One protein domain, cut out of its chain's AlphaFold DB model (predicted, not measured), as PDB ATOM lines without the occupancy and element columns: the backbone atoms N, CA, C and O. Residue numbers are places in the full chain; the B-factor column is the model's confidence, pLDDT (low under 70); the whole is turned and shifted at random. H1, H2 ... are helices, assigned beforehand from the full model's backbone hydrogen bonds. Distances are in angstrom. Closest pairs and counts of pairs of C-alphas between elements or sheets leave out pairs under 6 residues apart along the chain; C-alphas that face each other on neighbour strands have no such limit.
ATOM      1  N   GLU A  37     -10.413  26.644  -8.514       75.44
ATOM      2  CA  GLU A  37     -11.095  27.912  -8.804       75.44
ATOM      3  C   GLU A  37     -11.266  28.170 -10.310       75.44
ATOM      4  O   GLU A  37     -12.324  28.643 -10.724       75.44
ATOM      5  N   ALA A  38     -10.301  27.797 -11.159       72.31
ATOM      6  CA  ALA A  38     -10.474  27.881 -12.614       72.31
ATOM      7  C   ALA A  38     -11.540  26.902 -13.103       72.31
ATOM      8  O   ALA A  38     -12.370  27.269 -13.934       72.31
ATOM      9  N   TYR A  39     -11.568  25.683 -12.560       71.50
ATOM     10  CA  TYR A  39     -12.631  24.724 -12.853       71.50
ATOM     11  C   TYR A  39     -14.005  25.241 -12.419       71.50
ATOM     12  O   TYR A  39     -14.942  25.183 -13.207       71.50
ATOM     13  N   ARG A  40     -14.127  25.828 -11.223       75.56
ATOM     14  CA  ARG A  40     -15.381  26.426 -10.733       75.56
ATOM     15  C   ARG A  40     -15.850  27.557 -11.638       75.56
ATOM     16  O   ARG A  40     -17.023  27.596 -12.001       75.56
ATOM     17  N   VAL A  41     -14.944  28.453 -12.035       73.50
ATOM     18  CA  VAL A  41     -15.249  29.534 -12.981       73.50
ATOM     19  C   VAL A  41     -15.691  28.956 -14.326       73.50
ATOM     20  O   VAL A  41     -16.741  29.353 -14.825       73.50
ATOM     21  N   ARG A  42     -14.972  27.974 -14.887       70.19
ATOM     22  CA  ARG A  42     -15.366  27.326 -16.149       70.19
ATOM     23  C   ARG A  42     -16.750  26.696 -16.057       70.19
ATOM     24  O   ARG A  42     -17.581  26.958 -16.916       70.19
ATOM     25  N   VAL A  43     -17.022  25.933 -15.002       76.06
ATOM     26  CA  VAL A  43     -18.321  25.284 -14.792       76.06
ATOM     27  C   VAL A  43     -19.441  26.322 -14.667       76.06
ATOM     28  O   VAL A  43     -20.473  26.184 -15.319       76.06
ATOM     29  N   LEU A  44     -19.234  27.402 -13.907       71.56
ATOM     30  CA  LEU A  44     -20.231  28.467 -13.740       71.56
ATOM     31  C   LEU A  44     -20.513  29.248 -15.030       71.56
ATOM     32  O   LEU A  44     -21.648  29.667 -15.250       71.56
ATOM     33  N   PHE A  45     -19.494  29.485 -15.859       65.50
ATOM     34  CA  PHE A  45     -19.630  30.300 -17.067       65.50
ATOM     35  C   PHE A  45     -20.041  29.493 -18.304       65.50
ATOM     36  O   PHE A  45     -20.825  29.984 -19.122       65.50
ATOM     37  N   HIS A  46     -19.523  28.273 -18.452       61.06
ATOM     38  CA  HIS A  46     -19.646  27.489 -19.682       61.06
ATOM     39  C   HIS A  46     -20.701  26.392 -19.614       61.06
ATOM     40  O   HIS A  46     -21.190  25.984 -20.665       61.06
ATOM     41  N   CYS A  47     -21.122  25.955 -18.424       70.50
ATOM     42  CA  CYS A  47     -22.183  24.965 -18.343       70.50
ATOM     43  C   CYS A  47     -23.550  25.642 -18.515       70.50
ATOM     44  O   CYS A  47     -24.104  26.221 -17.580       70.50
ATOM     45  N   GLU A  48     -24.083  25.612 -19.740       69.81
ATOM     46  CA  GLU A  48     -25.372  26.237 -20.077       69.81
ATOM     47  C   GLU A  48     -26.512  25.718 -19.205       69.81
ATOM     48  O   GLU A  48     -27.337  26.495 -18.732       69.81
ATOM     49  N   GLU A  49     -26.478  24.425 -18.913       67.12
ATOM     50  CA  GLU A  49     -27.461  23.721 -18.097       67.12
ATOM     51  C   GLU A  49     -27.504  24.259 -16.642       67.12
ATOM     52  O   GLU A  49     -28.572  24.303 -16.033       67.12
ATOM     53  N   LEU A  50     -26.397  24.797 -16.097       72.81
ATOM     54  CA  LEU A  50     -26.381  25.428 -14.762       72.81
ATOM     55  C   LEU A  50     -26.968  26.841 -14.727       72.81
ATOM     56  O   LEU A  50     -27.282  27.349 -13.645       72.81
ATOM     57  N   LYS A  51     -27.150  27.491 -15.882       71.38
ATOM     58  CA  LYS A  51     -27.731  28.845 -15.951       71.38
ATOM     59  C   LYS A  51     -29.202  28.858 -15.520       71.38
ATOM     60  O   LYS A  51     -29.723  29.920 -15.186       71.38
ATOM     61  N   HIS A  52     -29.854  27.695 -15.501       74.75
ATOM     62  CA  HIS A  52     -31.244  27.536 -15.080       74.75
ATOM     63  C   HIS A  52     -31.425  27.450 -13.554       74.75
ATOM     64  O   HIS A  52     -32.534  27.687 -13.074       74.75
ATOM     65  N   GLU A  53     -30.366  27.184 -12.776       81.69
ATOM     66  CA  GLU A  53     -30.437  27.212 -11.309       81.69
ATOM     67  C   GLU A  53     -30.443  28.664 -10.804       81.69
ATOM     68  O   GLU A  53     -29.454  29.404 -10.895       81.69
ATOM     69  N   THR A  54     -31.590  29.081 -10.269       83.25
ATOM     70  CA  THR A  54     -31.842  30.463  -9.833       83.25
ATOM     71  C   THR A  54     -31.307  30.745  -8.431       83.25
ATOM     72  O   THR A  54     -31.024  31.900  -8.107       83.25
ATOM     73  N   ASN A  55     -31.101  29.709  -7.613       84.88
ATOM     74  CA  ASN A  55     -30.527  29.832  -6.286       84.88
ATOM     75  C   ASN A  55     -28.987  29.900  -6.368       84.88
ATOM     76  O   ASN A  55     -28.335  28.916  -6.728       84.88
ATOM     77  N   PRO A  56     -28.364  31.035  -5.995       81.94
ATOM     78  CA  PRO A  56     -26.922  31.222  -6.147       81.94
ATOM     79  C   PRO A  56     -26.095  30.281  -5.263       81.94
ATOM     80  O   PRO A  56     -25.007  29.878  -5.669       81.94
ATOM     81  N   THR A  57     -26.599  29.903  -4.086       83.00
ATOM     82  CA  THR A  57     -25.910  28.978  -3.177       83.00
ATOM     83  C   THR A  57     -25.912  27.564  -3.741       83.00
ATOM     84  O   THR A  57     -24.876  26.905  -3.758       83.00
ATOM     85  N   VAL A  58     -27.062  27.111  -4.251       83.38
ATOM     86  CA  VAL A  58     -27.183  25.792  -4.888       83.38
ATOM     87  C   VAL A  58     -26.278  25.726  -6.116       83.38
ATOM     88  O   VAL A  58     -25.451  24.822  -6.216       83.38
ATOM     89  N   ARG A  59     -26.324  26.745  -6.980       84.00
ATOM     90  CA  ARG A  59     -25.458  26.843  -8.160       84.00
ATOM     91  C   ARG A  59     -23.967  26.808  -7.808       84.00
ATOM     92  O   ARG A  59     -23.199  26.125  -8.479       84.00
ATOM     93  N   ALA A  60     -23.551  27.513  -6.754       84.56
ATOM     94  CA  ALA A  60     -22.159  27.519  -6.306       84.56
ATOM     95  C   ALA A  60     -21.697  26.152  -5.772       84.56
ATOM     96  O   ALA A  60     -20.558  25.760  -6.028       84.56
ATOM     97  N   ASN A  61     -22.570  25.426  -5.066       85.38
ATOM     98  CA  ASN A  61     -22.273  24.085  -4.557       85.38
ATOM     99  C   ASN A  61     -22.182  23.056  -5.686       85.38
ATOM    100  O   ASN A  61     -21.235  22.275  -5.720       85.38
ATOM    101  N   ILE A  62     -23.119  23.093  -6.641       86.12
ATOM    102  CA  ILE A  62     -23.067  22.225  -7.822       86.12
ATOM    103  C   ILE A  62     -21.764  22.477  -8.592       86.12
ATOM    104  O   ILE A  62     -21.040  21.536  -8.911       86.12
ATOM    105  N   ALA A  63     -21.413  23.747  -8.815       86.75
ATOM    106  CA  ALA A  63     -20.172  24.107  -9.491       86.75
ATOM    107  C   ALA A  63     -18.915  23.632  -8.752       86.75
ATOM    108  O   ALA A  63     -17.934  23.283  -9.404       86.75
ATOM    109  N   LEU A  64     -18.930  23.603  -7.416       87.88
ATOM    110  CA  LEU A  64     -17.832  23.053  -6.625       87.88
ATOM    111  C   LEU A  64     -17.683  21.543  -6.850       87.88
ATOM    112  O   LEU A  64     -16.597  21.107  -7.216       87.88
ATOM    113  N   TYR A  65     -18.759  20.763  -6.700       90.19
ATOM    114  CA  TYR A  65     -18.693  19.307  -6.886       90.19
ATOM    115  C   TYR A  65     -18.255  18.920  -8.298       90.19
ATOM    116  O   TYR A  65     -17.420  18.035  -8.472       90.19
ATOM    117  N   LEU A  66     -18.775  19.622  -9.304       90.31
ATOM    118  CA  LEU A  66     -18.376  19.427 -10.692       90.31
ATOM    119  C   LEU A  66     -16.917  19.790 -10.923       90.31
ATOM    120  O   LEU A  66     -16.220  19.044 -11.596       90.31
ATOM    121  N   ALA A  67     -16.447  20.908 -10.368       89.19
ATOM    122  CA  ALA A  67     -15.061  21.328 -10.516       89.19
ATOM    123  C   ALA A  67     -14.087  20.320  -9.899       89.19
ATOM    124  O   ALA A  67     -13.076  20.002 -10.516       89.19
ATOM    125  N   GLU A  68     -14.396  19.805  -8.710       91.25
ATOM    126  CA  GLU A  68     -13.570  18.802  -8.036       91.25
ATOM    127  C   GLU A  68     -13.535  17.483  -8.815       91.25
ATOM    128  O   GLU A  68     -12.455  16.954  -9.074       91.25
ATOM    129  N   ALA A  69     -14.699  16.966  -9.223       94.25
ATOM    130  CA  ALA A  69     -14.773  15.720  -9.979       94.25
ATOM    131  C   ALA A  69     -14.128  15.849 -11.367       94.25
ATOM    132  O   ALA A  69     -13.348  14.988 -11.765       94.25
ATOM    133  N   ALA A  70     -14.414  16.933 -12.093       92.56
ATOM    134  CA  ALA A  70     -13.850  17.170 -13.415       92.56
ATOM    135  C   ALA A  70     -12.333  17.348 -13.366       92.56
ATOM    136  O   ALA A  70     -11.648  16.785 -14.211       92.56
ATOM    137  N   ALA A  71     -11.797  18.070 -12.376       93.00
ATOM    138  CA  ALA A  71     -10.355  18.245 -12.235       93.00
ATOM    139  C   ALA A  71      -9.637  16.908 -12.007       93.00
ATOM    140  O   ALA A  71      -8.658  16.614 -12.692       93.00
ATOM    141  N   ASP A  72     -10.149  16.079 -11.094       95.06
ATOM    142  CA  ASP A  72      -9.558  14.771 -10.806       95.06
ATOM    143  C   ASP A  72      -9.659  13.827 -12.028       95.06
ATOM    144  O   ASP A  72      -8.693  13.139 -12.365       95.06
ATOM    145  N   ILE A  73     -10.794  13.819 -12.741       96.06
ATOM    146  CA  ILE A  73     -10.990  12.995 -13.949       96.06
ATOM    147  C   ILE A  73     -10.123  13.489 -15.112       96.06
ATOM    148  O   ILE A  73      -9.520  12.675 -15.810       96.06
ATOM    149  N   GLN A  74     -10.016  14.803 -15.325       94.81
ATOM    150  CA  GLN A  74      -9.145  15.367 -16.357       94.81
ATOM    151  C   GLN A  74      -7.673  15.069 -16.072       94.81
ATOM    152  O   GLN A  74      -6.939  14.725 -16.996       94.81
ATOM    153  N   ALA A  75      -7.247  15.103 -14.807       94.06
ATOM    154  CA  ALA A  75      -5.897  14.693 -14.438       94.06
ATOM    155  C   ALA A  75      -5.632  13.211 -14.772       94.06
ATOM    156  O   ALA A  75      -4.562  12.881 -15.282       94.06
ATOM    157  N   LEU A  76      -6.606  12.316 -14.544       94.94
ATOM    158  CA  LEU A  76      -6.500  10.911 -14.963       94.94
ATOM    159  C   LEU A  76      -6.434  10.768 -16.487       94.94
ATOM    160  O   LEU A  76      -5.612  10.009 -16.998       94.94
ATOM    161  N   LEU A  77      -7.270  11.507 -17.217       94.88
ATOM    162  CA  LEU A  77      -7.271  11.501 -18.680       94.88
ATOM    163  C   LEU A  77      -5.905  11.922 -19.231       94.88
ATOM    164  O   LEU A  77      -5.319  11.177 -20.010       94.88
ATOM    165  N   GLN A  78      -5.340  13.027 -18.743       92.94
ATOM    166  CA  GLN A  78      -4.013  13.508 -19.148       92.94
ATOM    167  C   GLN A  78      -2.899  12.478 -18.897       92.94
ATOM    168  O   GLN A  78      -1.980  12.340 -19.705       92.94
ATOM    169  N   GLN A  79      -2.968  11.733 -17.789       93.06
ATOM    170  CA  GLN A  79      -2.007  10.663 -17.500       93.06
ATOM    171  C   GLN A  79      -2.127   9.498 -18.492       93.06
ATOM    172  O   GLN A  79      -1.122   8.887 -18.862       93.06
ATOM    173  N   LEU A  80      -3.348   9.187 -18.928       92.19
ATOM    174  CA  LEU A  80      -3.642   8.039 -19.779       92.19
ATOM    175  C   LEU A  80      -3.524   8.347 -21.277       92.19
ATOM    176  O   LEU A  80      -3.215   7.435 -22.042       92.19
ATOM    177  N   GLU A  81      -3.671   9.601 -21.704       89.50
ATOM    178  CA  GLU A  81      -3.566  10.036 -23.109       89.50
ATOM    179  C   GLU A  81      -2.256   9.612 -23.795       89.50
ATOM    180  O   GLU A  81      -2.231   9.374 -25.002       89.50
ATOM    181  N   GLN A  82      -1.161   9.461 -23.042       86.06
ATOM    182  CA  GLN A  82       0.118   9.000 -23.598       86.06
ATOM    183  C   GLN A  82       0.104   7.517 -23.991       86.06
ATOM    184  O   GLN A  82       0.825   7.113 -24.902       86.06
ATOM    185  N   SER A  83      -0.689   6.705 -23.289       90.19
ATOM    186  CA  SER A  83      -0.755   5.247 -23.474       90.19
ATOM    187  C   SER A  83      -1.989   4.808 -24.259       90.19
ATOM    188  O   SER A  83      -1.984   3.742 -24.872       90.19
ATOM    189  N   TYR A  84      -3.035   5.631 -24.254       87.44
ATOM    190  CA  TYR A  84      -4.315   5.351 -24.880       87.44
ATOM    191  C   TYR A  84      -4.627   6.460 -25.891       87.44
ATOM    192  O   TYR A  84      -5.013   7.555 -25.492       87.44
ATOM    193  N   PRO A  85      -4.479   6.222 -27.206       85.81
ATOM    194  CA  PRO A  85      -5.045   7.130 -28.197       85.81
ATOM    195  C   PRO A  85      -6.580   7.147 -28.085       85.81
ATOM    196  O   PRO A  85      -7.177   6.220 -27.544       85.81
ATOM    197  N   ALA A  86      -7.229   8.189 -28.613       87.31
ATOM    198  CA  ALA A  86      -8.691   8.347 -28.608       87.31
ATOM    199  C   ALA A  86      -9.246   8.739 -29.995       87.31
ATOM    200  O   ALA A  86     -10.211   9.501 -30.112       87.31
ATOM    201  N   ASN A  87      -8.628   8.233 -31.068       89.88
ATOM    202  CA  ASN A  87      -8.914   8.650 -32.444       89.88
ATOM    203  C   ASN A  87     -10.078   7.871 -33.080       89.88
ATOM    204  O   ASN A  87     -10.723   8.358 -34.007       89.88
ATOM    205  N   SER A  88     -10.382   6.680 -32.567       93.81
ATOM    206  CA  SER A  88     -11.482   5.820 -33.007       93.81
ATOM    207  C   SER A  88     -12.452   5.494 -31.868       93.81
ATOM    208  O   SER A  88     -12.167   5.715 -30.694       93.81
ATOM    209  N   MET A  89     -13.624   4.950 -32.208       94.50
ATOM    210  CA  MET A  89     -14.617   4.554 -31.203       94.50
ATOM    211  C   MET A  89     -14.073   3.481 -30.247       94.50
ATOM    212  O   MET A  89     -14.241   3.592 -29.037       94.50
ATOM    213  N   THR A  90     -13.390   2.463 -30.776       95.12
ATOM    214  CA  THR A  90     -12.794   1.388 -29.970       95.12
ATOM    215  C   THR A  90     -11.763   1.931 -28.990       95.12
ATOM    216  O   THR A  90     -11.832   1.630 -27.805       95.12
ATOM    217  N   GLU A  91     -10.865   2.788 -29.467       94.38
ATOM    218  CA  GLU A  91      -9.851   3.451 -28.645       94.38
ATOM    219  C   GLU A  91     -10.465   4.308 -27.528       94.38
ATOM    220  O   GLU A  91     -10.057   4.204 -26.373       94.38
ATOM    221  N   LYS A  92     -11.510   5.088 -27.840       95.38
ATOM    222  CA  LYS A  92     -12.256   5.880 -26.851       95.38
ATOM    223  C   LYS A  92     -12.866   5.015 -25.752       95.38
ATOM    224  O   LYS A  92     -12.774   5.377 -24.583       95.38
ATOM    225  N   MET A  93     -13.464   3.880 -26.114       95.38
ATOM    226  CA  MET A  93     -14.012   2.939 -25.134       95.38
ATOM    227  C   MET A  93     -12.905   2.325 -24.276       95.38
ATOM    228  O   MET A  93     -13.051   2.268 -23.064       95.38
ATOM    229  N   THR A  94     -11.775   1.929 -24.872       96.12
ATOM    230  CA  THR A  94     -10.632   1.390 -24.121       96.12
ATOM    231  C   THR A  94     -10.072   2.403 -23.122       96.12
ATOM    232  O   THR A  94      -9.834   2.051 -21.969       96.12
ATOM    233  N   MET A  95      -9.909   3.667 -23.527       96.00
ATOM    234  CA  MET A  95      -9.507   4.740 -22.616       96.00
ATOM    235  C   MET A  95     -10.540   4.943 -21.502       96.00
ATOM    236  O   MET A  95     -10.165   5.036 -20.335       96.00
ATOM    237  N   ALA A  96     -11.832   4.995 -21.842       96.69
ATOM    238  CA  ALA A  96     -12.893   5.162 -20.856       96.69
ATOM    239  C   ALA A  96     -12.888   4.033 -19.820       96.69
ATOM    240  O   ALA A  96     -12.966   4.317 -18.631       96.69
ATOM    241  N   THR A  97     -12.726   2.775 -20.247       97.31
ATOM    242  CA  THR A  97     -12.596   1.630 -19.337       97.31
ATOM    243  C   THR A  97     -11.423   1.812 -18.378       97.31
ATOM    244  O   THR A  97     -11.613   1.680 -17.174       97.31
ATOM    245  N   ALA A  98     -10.245   2.200 -18.876       96.81
ATOM    246  CA  ALA A  98      -9.080   2.437 -18.023       96.81
ATOM    247  C   ALA A  98      -9.324   3.563 -16.998       96.81
ATOM    248  O   ALA A  98      -8.957   3.433 -15.833       96.81
ATOM    249  N   VAL A  99      -9.977   4.657 -17.403       97.50
ATOM    250  CA  VAL A  99     -10.349   5.749 -16.486       97.50
ATOM    251  C   VAL A  99     -11.348   5.265 -15.433       97.50
ATOM    252  O   VAL A  99     -11.170   5.543 -14.249       97.50
ATOM    253  N   VAL A 100     -12.379   4.524 -15.843       98.00
ATOM    254  CA  VAL A 100     -13.416   3.982 -14.953       98.00
ATOM    255  C   VAL A 100     -12.813   3.036 -13.917       98.00
ATOM    256  O   VAL A 100     -13.130   3.174 -12.740       98.00
ATOM    257  N   GLU A 101     -11.893   2.152 -14.309       97.25
ATOM    258  CA  GLU A 101     -11.166   1.273 -13.382       97.25
ATOM    259  C   GLU A 101     -10.384   2.076 -12.327       97.25
ATOM    260  O   GLU A 101     -10.431   1.765 -11.134       97.25
ATOM    261  N   GLN A 102      -9.701   3.150 -12.740       97.50
ATOM    262  CA  GLN A 102      -8.956   4.013 -11.816       97.50
ATOM    263  C   GLN A 102      -9.886   4.752 -10.849       97.50
ATOM    264  O   GLN A 102      -9.613   4.792  -9.648       97.50
ATOM    265  N   ILE A 103     -11.006   5.289 -11.342       97.44
ATOM    266  CA  ILE A 103     -12.014   5.936 -10.495       97.44
ATOM    267  C   ILE A 103     -12.617   4.925  -9.517       97.44
ATOM    268  O   ILE A 103     -12.720   5.218  -8.328       97.44
ATOM    269  N   GLU A 104     -12.985   3.734  -9.986       96.19
ATOM    270  CA  GLU A 104     -13.605   2.704  -9.156       96.19
ATOM    271  C   GLU A 104     -12.682   2.221  -8.038       96.19
ATOM    272  O   GLU A 104     -13.121   2.029  -6.902       96.19
ATOM    273  N   SER A 105     -11.388   2.093  -8.336       97.12
ATOM    274  CA  SER A 105     -10.367   1.721  -7.357       97.12
ATOM    275  C   SER A 105     -10.086   2.804  -6.305       97.12
ATOM    276  O   SER A 105      -9.451   2.522  -5.287       97.12
ATOM    277  N   ASN A 106     -10.572   4.034  -6.518       97.25
ATOM    278  CA  ASN A 106     -10.415   5.169  -5.617       97.25
ATOM    279  C   ASN A 106     -11.774   5.581  -5.013       97.25
ATOM    280  O   ASN A 106     -12.487   6.406  -5.592       97.25
ATOM    281  N   PRO A 107     -12.124   5.102  -3.799       95.69
ATOM    282  CA  PRO A 107     -13.418   5.387  -3.176       95.69
ATOM    283  C   PRO A 107     -13.721   6.880  -3.007       95.69
ATOM    284  O   PRO A 107     -14.876   7.291  -3.092       95.69
ATOM    285  N   SER A 108     -12.693   7.706  -2.781       95.94
ATOM    286  CA  SER A 108     -12.873   9.152  -2.638       95.94
ATOM    287  C   SER A 108     -13.270   9.793  -3.966       95.94
ATOM    288  O   SER A 108     -14.231  10.562  -4.000       95.94
ATOM    289  N   LEU A 109     -12.579   9.451  -5.056       96.94
ATOM    290  CA  LEU A 109     -12.898   9.971  -6.383       96.94
ATOM    291  C   LEU A 109     -14.242   9.438  -6.891       96.94
ATOM    292  O   LEU A 109     -15.055  10.223  -7.374       96.94
ATOM    293  N   LYS A 110     -14.523   8.143  -6.695       96.94
ATOM    294  CA  LYS A 110     -15.829   7.543  -7.001       96.94
ATOM    295  C   LYS A 110     -16.967   8.322  -6.338       96.94
ATOM    296  O   LYS A 110     -17.918   8.715  -7.011       96.94
ATOM    297  N   GLN A 111     -16.841   8.637  -5.046       95.56
ATOM    298  CA  GLN A 111     -17.855   9.415  -4.331       95.56
ATOM    299  C   GLN A 111     -17.987  10.850  -4.860       95.56
ATOM    300  O   GLN A 111     -19.108  11.337  -5.005       95.56
ATOM    301  N   LYS A 112     -16.876  11.541  -5.161       95.69
ATOM    302  CA  LYS A 112     -16.924  12.888  -5.760       95.69
ATOM    303  C   LYS A 112     -17.651  12.875  -7.104       95.69
ATOM    304  O   LYS A 112     -18.501  13.728  -7.335       95.69
ATOM    305  N   ALA A 113     -17.350  11.893  -7.950       96.62
ATOM    306  CA  ALA A 113     -17.971  11.727  -9.256       96.62
ATOM    307  C   ALA A 113     -19.488  11.491  -9.139       96.62
ATOM    308  O   ALA A 113     -20.265  12.174  -9.803       96.62
ATOM    309  N   VAL A 114     -19.918  10.611  -8.226       96.44
ATOM    310  CA  VAL A 114     -21.346  10.385  -7.939       96.44
ATOM    311  C   VAL A 114     -22.012  11.648  -7.383       96.44
ATOM    312  O   VAL A 114     -23.102  12.005  -7.819       96.44
ATOM    313  N   ASN A 115     -21.367  12.376  -6.468       94.19
ATOM    314  CA  ASN A 115     -21.919  13.624  -5.929       94.19
ATOM    315  C   ASN A 115     -22.088  14.690  -7.019       94.19
ATOM    316  O   ASN A 115     -23.109  15.377  -7.055       94.19
ATOM    317  N   ALA A 116     -21.107  14.817  -7.912       94.06
ATOM    318  CA  ALA A 116     -21.168  15.725  -9.048       94.06
ATOM    319  C   ALA A 116     -22.299  15.341 -10.013       94.06
ATOM    320  O   ALA A 116     -23.036  16.219 -10.460       94.06
ATOM    321  N   LEU A 117     -22.493  14.040 -10.263       94.50
ATOM    322  CA  LEU A 117     -23.607  13.526 -11.059       94.50
ATOM    323  C   LEU A 117     -24.964  13.823 -10.403       94.50
ATOM    324  O   LEU A 117     -25.857  14.337 -11.062       94.50
ATOM    325  N   VAL A 118     -25.126  13.551  -9.107       91.94
ATOM    326  CA  VAL A 118     -26.387  13.793  -8.381       91.94
ATOM    327  C   VAL A 118     -26.725  15.284  -8.326       91.94
ATOM    328  O   VAL A 118     -27.892  15.658  -8.425       91.94
ATOM    329  N   ALA A 119     -25.716  16.139  -8.160       87.81
ATOM    330  CA  ALA A 119     -25.904  17.578  -8.024       87.81
ATOM    331  C   ALA A 119     -26.106  18.287  -9.374       87.81
ATOM    332  O   ALA A 119     -26.918  19.204  -9.465       87.81
ATOM    333  N   GLY A 120     -25.348  17.897 -10.402       84.94
ATOM    334  CA  GLY A 120     -25.347  18.553 -11.713       84.94
ATOM    335  C   GLY A 120     -26.156  17.833 -12.791       84.94
ATOM    336  O   GLY A 120     -26.663  18.478 -13.703       84.94
ATOM    337  N   GLY A 121     -26.307  16.515 -12.698       90.31
ATOM    338  CA  GLY A 121     -26.861  15.673 -13.756       90.31
ATOM    339  C   GLY A 121     -25.844  15.314 -14.848       90.31
ATOM    340  O   GLY A 121     -24.771  15.909 -14.965       90.31
ATOM    341  N   THR A 122     -26.210  14.332 -15.673       92.06
ATOM    342  CA  THR A 122     -25.370  13.691 -16.701       92.06
ATOM    343  C   THR A 122     -24.712  14.700 -17.642       92.06
ATOM    344  O   THR A 122     -23.489  14.792 -17.706       92.06
ATOM    345  N   LYS A 123     -25.516  15.530 -18.319       90.19
ATOM    346  CA  LYS A 123     -25.024  16.494 -19.319       90.19
ATOM    347  C   LYS A 123     -24.057  17.522 -18.737       90.19
ATOM    348  O   LYS A 123     -23.103  17.927 -19.394       90.19
ATOM    349  N   VAL A 124     -24.325  17.964 -17.511       89.19
ATOM    350  CA  VAL A 124     -23.510  18.965 -16.820       89.19
ATOM    351  C   VAL A 124     -22.153  18.375 -16.450       89.19
ATOM    352  O   VAL A 124     -21.132  19.037 -16.633       89.19
ATOM    353  N   LEU A 125     -22.130  17.129 -15.973       92.62
ATOM    354  CA  LEU A 125     -20.891  16.429 -15.654       92.62
ATOM    355  C   LEU A 125     -20.068  16.119 -16.911       92.62
ATOM    356  O   LEU A 125     -18.864  16.359 -16.911       92.62
ATOM    357  N   GLU A 126     -20.700  15.668 -17.999       93.69
ATOM    358  CA  GLU A 126     -20.021  15.464 -19.287       93.69
ATOM    359  C   GLU A 126     -19.352  16.751 -19.785       93.69
ATOM    360  O   GLU A 126     -18.172  16.744 -20.141       93.69
ATOM    361  N   ALA A 127     -20.090  17.866 -19.759       89.88
ATOM    362  CA  ALA A 127     -19.576  19.172 -20.157       89.88
ATOM    363  C   ALA A 127     -18.451  19.668 -19.237       89.88
ATOM    364  O   ALA A 127     -17.537  20.341 -19.703       89.88
ATOM    365  N   ALA A 128     -18.497  19.344 -17.941       90.44
ATOM    366  CA  ALA A 128     -17.433  19.693 -17.006       90.44
ATOM    367  C   ALA A 128     -16.146  18.886 -17.258       90.44
ATOM    368  O   ALA A 128     -15.059  19.439 -17.115       90.44
ATOM    369  N   ILE A 129     -16.262  17.607 -17.643       93.44
ATOM    370  CA  ILE A 129     -15.119  16.742 -17.986       93.44
ATOM    371  C   ILE A 129     -14.468  17.166 -19.311       93.44
ATOM    372  O   ILE A 129     -13.264  16.984 -19.459       93.44
ATOM    373  N   ASP A 130     -15.230  17.723 -20.258       91.38
ATOM    374  CA  ASP A 130     -14.726  18.316 -21.511       91.38
ATOM    375  C   ASP A 130     -13.757  17.397 -22.290       91.38
ATOM    376  O   ASP A 130     -12.648  17.775 -22.664       91.38
ATOM    377  N   HIS A 131     -14.157  16.138 -22.499       93.56
ATOM    378  CA  HIS A 131     -13.343  15.149 -23.212       93.56
ATOM    379  C   HIS A 131     -14.215  14.240 -24.099       93.56
ATOM    380  O   HIS A 131     -15.307  13.847 -23.683       93.56
ATOM    381  N   PRO A 132     -13.757  13.804 -25.294       93.38
ATOM    382  CA  PRO A 132     -14.530  12.934 -26.193       93.38
ATOM    383  C   PRO A 132     -14.915  11.559 -25.624       93.38
ATOM    384  O   PRO A 132     -15.683  10.844 -26.269       93.38
ATOM    385  N   VAL A 133     -14.378  11.168 -24.464       96.50
ATOM    386  CA  VAL A 133     -14.742   9.925 -23.758       96.50
ATOM    387  C   VAL A 133     -15.663  10.150 -22.555       96.50
ATOM    388  O   VAL A 133     -16.059   9.182 -21.912       96.50
ATOM    389  N   ALA A 134     -16.020  11.405 -22.255       96.31
ATOM    390  CA  ALA A 134     -16.773  11.777 -21.058       96.31
ATOM    391  C   ALA A 134     -18.096  11.012 -20.932       96.31
ATOM    392  O   ALA A 134     -18.371  10.471 -19.870       96.31
ATOM    393  N   ALA A 135     -18.857  10.875 -22.023       96.44
ATOM    394  CA  ALA A 135     -20.136  10.159 -22.015       96.44
ATOM    395  C   ALA A 135     -20.012   8.694 -21.548       96.44
ATOM    396  O   ALA A 135     -20.878   8.187 -20.841       96.44
ATOM    397  N   PHE A 136     -18.911   8.009 -21.882       96.69
ATOM    398  CA  PHE A 136     -18.676   6.634 -21.422       96.69
ATOM    399  C   PHE A 136     -18.332   6.579 -19.933       96.69
ATOM    400  O   PHE A 136     -18.808   5.697 -19.223       96.69
ATOM    401  N   ILE A 137     -17.522   7.531 -19.459       97.69
ATOM    402  CA  ILE A 137     -17.163   7.643 -18.041       97.69
ATOM    403  C   ILE A 137     -18.416   7.945 -17.211       97.69
ATOM    404  O   ILE A 137     -18.647   7.307 -16.187       97.69
ATOM    405  N   VAL A 138     -19.246   8.888 -17.664       97.50
ATOM    406  CA  VAL A 138     -20.474   9.276 -16.965       97.50
ATOM    407  C   VAL A 138     -21.484   8.132 -16.925       97.50
ATOM    408  O   VAL A 138     -22.052   7.900 -15.863       97.50
ATOM    409  N   GLY A 139     -21.627   7.349 -18.000       97.00
ATOM    410  CA  GLY A 139     -22.479   6.155 -17.986       97.00
ATOM    411  C   GLY A 139     -22.091   5.131 -16.907       97.00
ATOM    412  O   GLY A 139     -22.964   4.537 -16.281       97.00
ATOM    413  N   ALA A 140     -20.796   4.964 -16.617       96.94
ATOM    414  CA  ALA A 140     -20.350   4.117 -15.506       96.94
ATOM    415  C   ALA A 140     -20.643   4.745 -14.128       96.94
ATOM    416  O   ALA A 140     -21.013   4.048 -13.185       96.94
ATOM    417  N   ILE A 141     -20.519   6.070 -14.002       97.19
ATOM    418  CA  ILE A 141     -20.851   6.788 -12.760       97.19
ATOM    419  C   ILE A 141     -22.354   6.681 -12.446       97.19
ATOM    420  O   ILE A 141     -22.723   6.540 -11.279       97.19
ATOM    421  N   GLU A 142     -23.214   6.705 -13.468       96.31
ATOM    422  CA  GLU A 142     -24.660   6.484 -13.331       96.31
ATOM    423  C   GLU A 142     -24.980   5.097 -12.760       96.31
ATOM    424  O   GLU A 142     -25.843   4.975 -11.890       96.31
ATOM    425  N   GLU A 143     -24.252   4.059 -13.178       95.44
ATOM    426  CA  GLU A 143     -24.401   2.712 -12.619       95.44
ATOM    427  C   GLU A 143     -24.071   2.686 -11.117       95.44
ATOM    428  O   GLU A 143     -24.808   2.097 -10.326       95.44
ATOM    429  N   TRP A 144     -23.019   3.393 -10.691       95.25
ATOM    430  CA  TRP A 144     -22.640   3.469  -9.278       95.25
ATOM    431  C   TRP A 144     -23.617   4.255  -8.411       95.25
ATOM    432  O   TRP A 144     -23.713   3.975  -7.221       95.25
ATOM    433  N   GLN A 145     -24.333   5.229  -8.971       88.25
ATOM    434  CA  GLN A 145     -25.378   5.947  -8.240       88.25
ATOM    435  C   GLN A 145     -26.514   5.002  -7.807       88.25
ATOM    436  O   GLN A 145     -27.133   5.224  -6.765       88.25
ATOM    437  N   GLY A 146     -26.808   3.980  -8.619       75.69
ATOM    438  CA  GLY A 146     -27.853   2.988  -8.358       75.69
ATOM    439  C   GLY A 146     -27.397   1.751  -7.575       75.69
ATOM    440  O   GLY A 146     -28.241   0.907  -7.270       75.69
ATOM    441  N   SER A 147     -26.096   1.634  -7.286       62.38
ATOM    442  CA  SER A 147     -25.458   0.519  -6.570       62.38
ATOM    443  C   SER A 147     -25.377   0.750  -5.064       62.38
ATOM    444  O   SER A 147     -25.302  -0.284  -4.361       62.38
TER     445      SER A 147
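This is residues 37 to 147 of the 147 residues of an uncharacterized protein of Cyanothece sp. SIO2G6 (UniProt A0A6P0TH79). One long helix, H3, runs through most of the length of a compact group of crossing helices, with H1 packed across one side of it and H5 across the other. H4 packs on residues 73 to 80 of H3, H6 packs on residues 66 to 74, and H7 covers H4, H5 and H6 on the side away from H1; the small H2 lies near the end of the group that is far from H4. The printed part has 111 residues with seven named helices, H1 to H7 in order, and no named strand; the class is all helix, and the helix packing is mostly crossed. It is compact, with a radius of gyration of the C-alphas of 13.5 A and spans of 41 by 29 by 21 A.

Start at H1, residues 37 to 46, which touches H3, residues 56 to 80: the closest C-alphas, those of Tyr 39 and Ala 67, are 4.8 A apart. They run opposite ways at a steep tilt of 70.0 degrees, only just short of about perpendicular. H2, residues 48 to 52, only just touches H6, residues 122 to 129, with 3 pairs of C-alphas within 8 A, the closest being Glu 49 and Val 124 at 6.3 A. Residues 73 to 80 of H3 touch H4, residues 89 to 105, closest at the C-alphas of Leu 76 and Val 99, 6.6 A apart. Residues 62 to 72 of H3 touch H5, residues 107 to 120, with the closest C-alphas, Tyr 65 and Ala 116, at 4.9 A and a steep tilt of 46 degrees, opposite ways. Residues 66 to 74 of H3 touch H6, closest at the C-alphas of Ala 70 and Ile 129, 4.8 A. H7, residues 134 to 145, touches H5 about perpendicular at 80 degrees, closest at the C-alphas of Val 114 and Gln 145, 6.0 A. Among the pairs that stay apart are H1 and H7. Every O i to N i+4 pair is within hydrogen-bond range in H1, H3, H4, H5, H6 and H7; H2 has 0 of 1, and 1 of 2 O i to N i+3 pairs.

Find C-alpha 37 at (-11.095, 27.912, -8.804), where H1 begins its 13.8 A. H3 starts at C-alpha 56, (-26.922, 31.222, -6.147), and runs 35.6 A; H4 measures 24.4 A, H5 19.7 A and H7 16.5 A, ending at C-alpha 145, (-25.378, 5.947, -8.240).

The C-alphas farthest apart, Thr 54 and Ser 83, are 42.3 A apart. The printed part has no cut and no long link; H3 to H4 is short and the others are tight. Residues 45 to 46, 48 to 49 and 147 have pLDDT under 70.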